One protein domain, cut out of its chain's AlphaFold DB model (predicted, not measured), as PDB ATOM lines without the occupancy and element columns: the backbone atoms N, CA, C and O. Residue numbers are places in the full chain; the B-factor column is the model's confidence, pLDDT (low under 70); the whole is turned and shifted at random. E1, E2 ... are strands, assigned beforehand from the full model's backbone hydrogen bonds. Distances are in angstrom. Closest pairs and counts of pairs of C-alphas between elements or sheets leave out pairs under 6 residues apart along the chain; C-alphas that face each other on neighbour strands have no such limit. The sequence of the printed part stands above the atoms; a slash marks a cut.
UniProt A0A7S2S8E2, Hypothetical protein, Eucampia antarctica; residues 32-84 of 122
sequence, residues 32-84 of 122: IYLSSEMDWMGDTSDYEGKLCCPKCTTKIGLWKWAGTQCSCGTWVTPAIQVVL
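AT A GLANCE: This is residues 32 to 84 of the 122 residues of the protein "Hypothetical protein" of Eucampia antarctica (UniProt A0A7S2S8E2). Little regular structure: a small sheet of three short strands in the middle, with two long loops reaching out to opposite ends, residues 35 to 60 toward Lys 55 and residues 65 to 78 toward Gly 73. The printed part has 53 residues, no named helix and strands E1, E2, E3 along the chain; the sheet's order is E1 E3 E2, antiparallel. The class is all strand, with 12 residues in named elements. It is compact, radius of gyration of the C-alphas 10.7 A, spanning 32 by 24 by 15 A.

IN THESE COORDINATES: E1, residues 32 to 34, begins at C-alpha 32 (48.761, 49.298, 21.183) and is 6.8 A long. E2, residues 61 to 64, measures 10.4 A. E3, residues 79 to 83, measures 11.9 A and ends at C-alpha 83 (46.720, 45.647, 26.358).

HOW THE PARTS SIT: E1 is antiparallel to E3 at 138 degrees, with N 32 and O 82 2.9 A apart. E2 and E3 form a hairpin at 169 degrees, with N 81 and O 62 2.8 A apart. Residues 48 to 49 pair antiparallel with residues 63 to 64 of E2.

THE WHOLE: The farthest C-alphas, of Lys 55 and Gly 73, are 31.8 A apart. The links E1 to E2 and E2 to E3 are long. The printed part has no cut, and no printed residue is under 70 in pLDDT.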
ATOM      1  N   ILE A  32      48.712  48.959  22.601       91.19
ATOM      2  CA  ILE A  32      48.761  49.298  21.183       91.19
ATOM      3  C   ILE A  32      47.337  49.530  20.690       91.19
ATOM      4  O   ILE A  32      46.378  49.061  21.308       91.19
ATOM      5  N   TYR A  33      47.209  50.261  19.590       92.25
ATOM      6  CA  TYR A  33      45.925  50.574  18.982       92.25
ATOM      7  C   TYR A  33      45.931  50.101  17.534       92.25
ATOM      8  O   TYR A  33      46.896  50.358  16.814       92.25
ATOM      9  N   LEU A  34      44.888  49.377  17.138       91.44
ATOM     10  CA  LEU A  34      44.699  48.921  15.766       91.44
ATOM     11  C   LEU A  34      44.071  50.046  14.939       91.44
ATOM     12  O   LEU A  34      43.213  50.775  15.433       91.44
ATOM     13  N   SER A  35      44.504  50.174  13.685       86.19
ATOM     14  CA  SER A  35      44.014  51.214  12.772       86.19
ATOM     15  C   SER A  35      42.626  50.913  12.205       86.19
ATOM     16  O   SER A  35      41.924  51.831  11.794       86.19
ATOM     17  N   SER A  36      42.241  49.638  12.158       89.25
ATOM     18  CA  SER A  36      40.983  49.172  11.579       89.25
ATOM     19  C   SER A  36      40.344  48.102  12.452       89.25
ATOM     20  O   SER A  36      41.007  47.458  13.272       89.25
ATOM     21  N   GLU A  37      39.048  47.904  12.242       90.81
ATOM     22  CA  GLU A  37      38.345  46.728  12.733       90.81
ATOM     23  C   GLU A  37      38.964  45.446  12.166       90.81
ATOM     24  O   GLU A  37      39.553  45.454  11.082       90.81
ATOM     25  N   MET A  38      38.842  44.352  12.913       90.12
ATOM     26  CA  MET A  38      39.295  43.032  12.496       90.12
ATOM     27  C   MET A  38      38.110  42.073  12.477       90.12
ATOM     28  O   MET A  38      37.344  42.044  13.436       90.12
ATOM     29  N   ASP A  39      38.035  41.203  11.470       91.06
ATOM     30  CA  ASP A  39      36.920  40.256  11.284       91.06
ATOM     31  C   ASP A  39      36.636  39.371  12.513       91.06
ATOM     32  O   ASP A  39      35.514  38.926  12.744       91.06
ATOM     33  N   TRP A  40      37.655  39.102  13.334       90.75
ATOM     34  CA  TRP A  40      37.531  38.265  14.530       90.75
ATOM     35  C   TRP A  40      36.963  38.999  15.754       90.75
ATOM     36  O   TRP A  40      36.713  38.352  16.771       90.75
ATOM     37  N   MET A  41      36.771  40.323  15.691       91.00
ATOM     38  CA  MET A  41      36.206  41.120  16.790       91.00
ATOM     39  C   MET A  41      34.740  40.778  17.077       91.00
ATOM     40  O   MET A  41      34.262  41.059  18.176       91.00
ATOM     41  N   GLY A  42      34.065  40.114  16.136       88.44
ATOM     42  CA  GLY A  42      32.647  39.799  16.233       88.44
ATOM     43  C   GLY A  42      31.793  41.024  15.926       88.44
ATOM     44  O   GLY A  42      32.145  41.825  15.069       88.44
ATOM     45  N   ASP A  43      30.662  41.152  16.614       90.44
ATOM     46  CA  ASP A  43      29.768  42.295  16.446       90.44
ATOM     47  C   ASP A  43      30.310  43.531  17.185       90.44
ATOM     48  O   ASP A  43      30.450  43.531  18.410       90.44
ATOM     49  N   THR A  44      30.620  44.580  16.425       92.94
ATOM     50  CA  THR A  44      31.112  45.876  16.917       92.94
ATOM     51  C   THR A  44      30.129  47.020  16.648       92.94
ATOM     52  O   THR A  44      30.512  48.192  16.725       92.94
ATOM     53  N   SER A  45      28.863  46.695  16.346       92.38
ATOM     54  CA  SER A  45      27.801  47.676  16.075       92.38
ATOM     55  C   SER A  45      27.581  48.659  17.232       92.38
ATOM     56  O   SER A  45      27.213  49.814  17.005       92.38
ATOM     57  N   ASP A  46      27.873  48.234  18.462       95.31
ATOM     58  CA  ASP A  46      27.901  49.095  19.639       95.31
ATOM     59  C   ASP A  46      29.043  50.124  19.595       95.31
ATOM     60  O   ASP A  46      30.182  49.844  19.208       95.31
ATOM     61  N   TYR A  47      28.774  51.324  20.124       94.75
ATOM     62  CA  TYR A  47      29.743  52.429  20.200       94.75
ATOM     63  C   TYR A  47      31.040  52.087  20.961       94.75
ATOM     64  O   TYR A  47      32.091  52.700  20.724       94.75
ATOM     65  N   GLU A  48      30.975  51.135  21.890       96.62
ATOM     66  CA  GLU A  48      32.110  50.638  22.658       96.62
ATOM     67  C   GLU A  48      31.895  49.204  23.145       96.62
ATOM     68  O   GLU A  48      30.769  48.777  23.384       96.62
ATOM     69  N   GLY A  49      32.986  48.470  23.364       96.69
ATOM     70  CA  GLY A  49      32.914  47.103  23.874       96.69
ATOM     71  C   GLY A  49      34.263  46.489  24.236       96.69
ATOM     72  O   GLY A  49      35.281  47.176  24.375       96.69
ATOM     73  N   LYS A  50      34.269  45.175  24.492       96.62
ATOM     74  CA  LYS A  50      35.432  44.432  25.010       96.62
ATOM     75  C   LYS A  50      36.078  43.598  23.918       96.62
ATOM     76  O   LYS A  50      35.467  42.660  23.424       96.62
ATOM     77  N   LEU A  51      37.362  43.825  23.672       96.38
ATOM     78  CA  LEU A  51      38.140  42.972  22.788       96.38
ATOM     79  C   LEU A  51      38.564  41.702  23.538       96.38
ATOM     80  O   LEU A  51      39.301  41.772  24.532       96.38
ATOM     81  N   CYS A  52      38.095  40.550  23.068       96.19
ATOM     82  CA  CYS A  52      38.347  39.242  23.669       96.19
ATOM     83  C   CYS A  52      39.121  38.343  22.704       96.19
ATOM     84  O   CYS A  52      38.920  38.403  21.498       96.19
ATOM     85  N   CYS A  53      39.995  37.486  23.232       94.19
ATOM     86  CA  CYS A  53      40.693  36.492  22.424       94.19
ATOM     87  C   CYS A  53      39.677  35.556  21.737       94.19
ATOM     88  O   CYS A  53      38.856  34.963  22.442       94.19
ATOM     89  N   PRO A  54      39.763  35.337  20.411       92.44
ATOM     90  CA  PRO A  54      38.803  34.502  19.685       92.44
ATOM     91  C   PRO A  54      38.883  33.016  20.067       92.44
ATOM     92  O   PRO A  54      37.958  32.260  19.798       92.44
ATOM     93  N   LYS A  55      39.980  32.580  20.705       92.56
ATOM     94  CA  LYS A  55      40.185  31.181  21.112       92.56
ATOM     95  C   LYS A  55      39.730  30.887  22.539       92.56
ATOM     96  O   LYS A  55      39.132  29.850  22.785       92.56
ATOM     97  N   CYS A  56      40.058  31.765  23.489       94.19
ATOM     98  CA  CYS A  56      39.857  31.505  24.921       94.19
ATOM     99  C   CYS A  56      38.938  32.514  25.617       94.19
ATOM    100  O   CYS A  56      38.903  32.527  26.844       94.19
ATOM    101  N   THR A  57      38.291  33.410  24.857       93.69
ATOM    102  CA  THR A  57      37.340  34.451  25.311       93.69
ATOM    103  C   THR A  57      37.861  35.408  26.392       93.69
ATOM    104  O   THR A  57      37.144  36.290  26.866       93.69
ATOM    105  N   THR A  58      39.143  35.304  26.745       96.62
ATOM    106  CA  THR A  58      39.789  36.160  27.736       96.62
ATOM    107  C   THR A  58      39.908  37.578  27.197       96.62
ATOM    108  O   THR A  58      40.329  37.793  26.060       96.62
ATOM    109  N   LYS A  59      39.578  38.566  28.033       96.94
ATOM    110  CA  LYS A  59      39.702  39.982  27.679       96.94
ATOM    111  C   LYS A  59      41.167  40.350  27.428       96.94
ATOM    112  O   LYS A  59      41.997  40.257  28.338       96.94
ATOM    113  N   ILE A  60      41.443  40.848  26.229       96.88
ATOM    114  CA  ILE A  60      42.756  41.356  25.801       96.88
ATOM    115  C   ILE A  60      42.746  42.872  25.581       96.88
ATOM    116  O   ILE A  60      43.803  43.490  25.495       96.88
ATOM    117  N   GLY A  61      41.564  43.493  25.537       95.94
ATOM    118  CA  GLY A  61      41.454  44.908  25.219       95.94
ATOM    119  C   GLY A  61      40.033  45.462  25.229       95.94
ATOM    120  O   GLY A  61      39.156  44.970  25.950       95.94
ATOM    121  N   LEU A  62      39.818  46.510  24.438       96.62
ATOM    122  CA  LEU A  62      38.529  47.170  24.223       96.62
ATOM    123  C   LEU A  62      38.485  47.846  22.852       96.62
ATOM    124  O   LEU A  62      39.535  48.123  22.280       96.62
ATOM    125  N   TRP A  63      37.288  48.165  22.371       97.50
ATOM    126  CA  TRP A  63      37.104  49.167  21.321       97.50
ATOM    127  C   TRP A  63      36.238  50.315  21.843       97.50
ATOM    128  O   TRP A  63      35.334  50.100  22.651       97.50
ATOM    129  N   LYS A  64      36.534  51.539  21.405       96.94
ATOM    130  CA  LYS A  64      35.713  52.743  21.601       96.94
ATOM    131  C   LYS A  64      35.768  53.571  20.323       96.94
ATOM    132  O   LYS A  64      36.812  54.150  20.016       96.94
ATOM    133  N   TRP A  65      34.656  53.667  19.600       94.38
ATOM    134  CA  TRP A  65      34.610  54.390  18.323       94.38
ATOM    135  C   TRP A  65      34.799  55.900  18.494       94.38
ATOM    136  O   TRP A  65      35.444  56.534  17.667       94.38
ATOM    137  N   ALA A  66      34.357  56.464  19.624       94.69
ATOM    138  CA  ALA A  66      34.620  57.862  19.985       94.69
ATOM    139  C   ALA A  66      36.100  58.145  20.323       94.69
ATOM    140  O   ALA A  66      36.530  59.299  20.350       94.69
ATOM    141  N   GLY A  67      36.891  57.097  20.571       93.88
ATOM    142  CA  GLY A  67      38.285  57.191  20.983       93.88
ATOM    143  C   GLY A  67      38.517  57.098  22.491       93.88
ATOM    144  O   GLY A  67      37.595  56.985  23.300       93.88
ATOM    145  N   THR A  68      39.791  57.104  22.879       92.44
ATOM    146  CA  THR A  68      40.231  57.092  24.278       92.44
ATOM    147  C   THR A  68      41.593  57.756  24.428       92.44
ATOM    148  O   THR A  68      42.359  57.875  23.474       92.44
ATOM    149  N   GLN A  69      41.930  58.144  25.655       88.81
ATOM    150  CA  GLN A  69      43.250  58.675  25.969       88.81
ATOM    151  C   GLN A  69      44.223  57.540  26.332       88.81
ATOM    152  O   GLN A  69      44.028  56.840  27.332       88.81
ATOM    153  N   CYS A  70      45.294  57.412  25.550       86.31
ATOM    154  CA  CYS A  70      46.419  56.514  25.793       86.31
ATOM    155  C   CYS A  70      47.159  56.875  27.095       86.31
ATOM    156  O   CYS A  70      47.115  58.013  27.565       86.31
ATOM    157  N   SER A  71      47.885  55.917  27.681       82.19
ATOM    158  CA  SER A  71      48.691  56.141  28.892       82.19
ATOM    159  C   SER A  71      49.781  57.203  28.708       82.19
ATOM    160  O   SER A  71      50.212  57.795  29.691       82.19
ATOM    161  N   CYS A  72      50.210  57.463  27.468       75.31
ATOM    162  CA  CYS A  72      51.139  58.546  27.138       75.31
ATOM    163  C   CYS A  72      50.480  59.937  27.086       75.31
ATOM    164  O   CYS A  72      51.188  60.933  26.983       75.31
ATOM    165  N   GLY A  73      49.149  60.018  27.160       77.81
ATOM    166  CA  GLY A  73      48.385  61.264  27.103       77.81
ATOM    167  C   GLY A  73      47.704  61.532  25.759       77.81
ATOM    168  O   GLY A  73      46.730  62.284  25.745       77.81
ATOM    169  N   THR A  74      48.137  60.886  24.673       82.31
ATOM    170  CA  THR A  74      47.572  61.061  23.325       82.31
ATOM    171  C   THR A  74      46.134  60.557  23.236       82.31
ATOM    172  O   THR A  74      45.816  59.474  23.732       82.31
ATOM    173  N   TRP A  75      45.264  61.327  22.582       89.00
ATOM    174  CA  TRP A  75      43.928  60.873  22.206       89.00
ATOM    175  C   TRP A  75      44.003  60.019  20.938       89.00
ATOM    176  O   TRP A  75      44.635  60.423  19.968       89.00
ATOM    177  N   VAL A  76      43.376  58.843  20.952       89.25
ATOM    178  CA  VAL A  76      43.373  57.900  19.829       89.25
ATOM    179  C   VAL A  76      41.931  57.637  19.410       89.25
ATOM    180  O   VAL A  76      41.133  57.228  20.253       89.25
ATOM    181  N   THR A  77      41.616  57.841  18.128       92.44
ATOM    182  CA  THR A  77      40.311  57.552  17.516       92.44
ATOM    183  C   THR A  77      40.523  56.941  16.121       92.44
ATOM    184  O   THR A  77      41.271  57.529  15.344       92.44
ATOM    185  N   PRO A  78      39.870  55.814  15.775       92.12
ATOM    186  CA  PRO A  78      39.111  54.942  16.672       92.12
ATOM    187  C   PRO A  78      40.033  54.266  17.698       92.12
ATOM    188  O   PRO A  78      41.198  53.983  17.427       92.12
ATOM    189  N   ALA A  79      39.536  54.011  18.908       94.75
ATOM    190  CA  ALA A  79      40.336  53.382  19.955       94.75
ATOM    191  C   ALA A  79      40.094  51.875  20.007       94.75
ATOM    192  O   ALA A  79      39.387  51.401  20.893       94.75
ATOM    193  N   ILE A  80      40.708  51.125  19.093       96.00
ATOM    194  CA  ILE A  80      40.738  49.657  19.141       96.00
ATOM    195  C   ILE A  80      42.000  49.234  19.895       96.00
ATOM    196  O   ILE A  80      43.075  49.095  19.322       96.00
ATOM    197  N   GLN A  81      41.888  49.113  21.213       95.31
ATOM    198  CA  GLN A  81      43.004  48.974  22.143       95.31
ATOM    199  C   GLN A  81      43.311  47.507  22.459       95.31
ATOM    200  O   GLN A  81      42.428  46.779  22.911       95.31
ATOM    201  N   VAL A  82      44.584  47.117  22.371       94.94
ATOM    202  CA  VAL A  82      45.116  45.836  22.871       94.94
ATOM    203  C   VAL A  82      46.100  46.104  24.009       94.94
ATOM    204  O   VAL A  82      47.040  46.885  23.862       94.94
ATOM    205  N   VAL A  83      45.890  45.465  25.160       93.69
ATOM    206  CA  VAL A  83      46.720  45.647  26.358       93.69
ATOM    207  C   VAL A  83      47.944  44.739  26.289       93.69
ATOM    208  O   VAL A  83      47.804  43.520  26.242       93.69
ATOM    209  N   LEU A  84      49.143  45.323  26.357       88.69
ATOM    210  CA  LEU A  84      50.403  44.586  26.194       88.69
ATOM    211  C   LEU A  84      50.653  43.548  27.293       88.69
ATOM    212  O   LEU A  84      51.287  42.542  27.040       88.69
TER     213      LEU A  84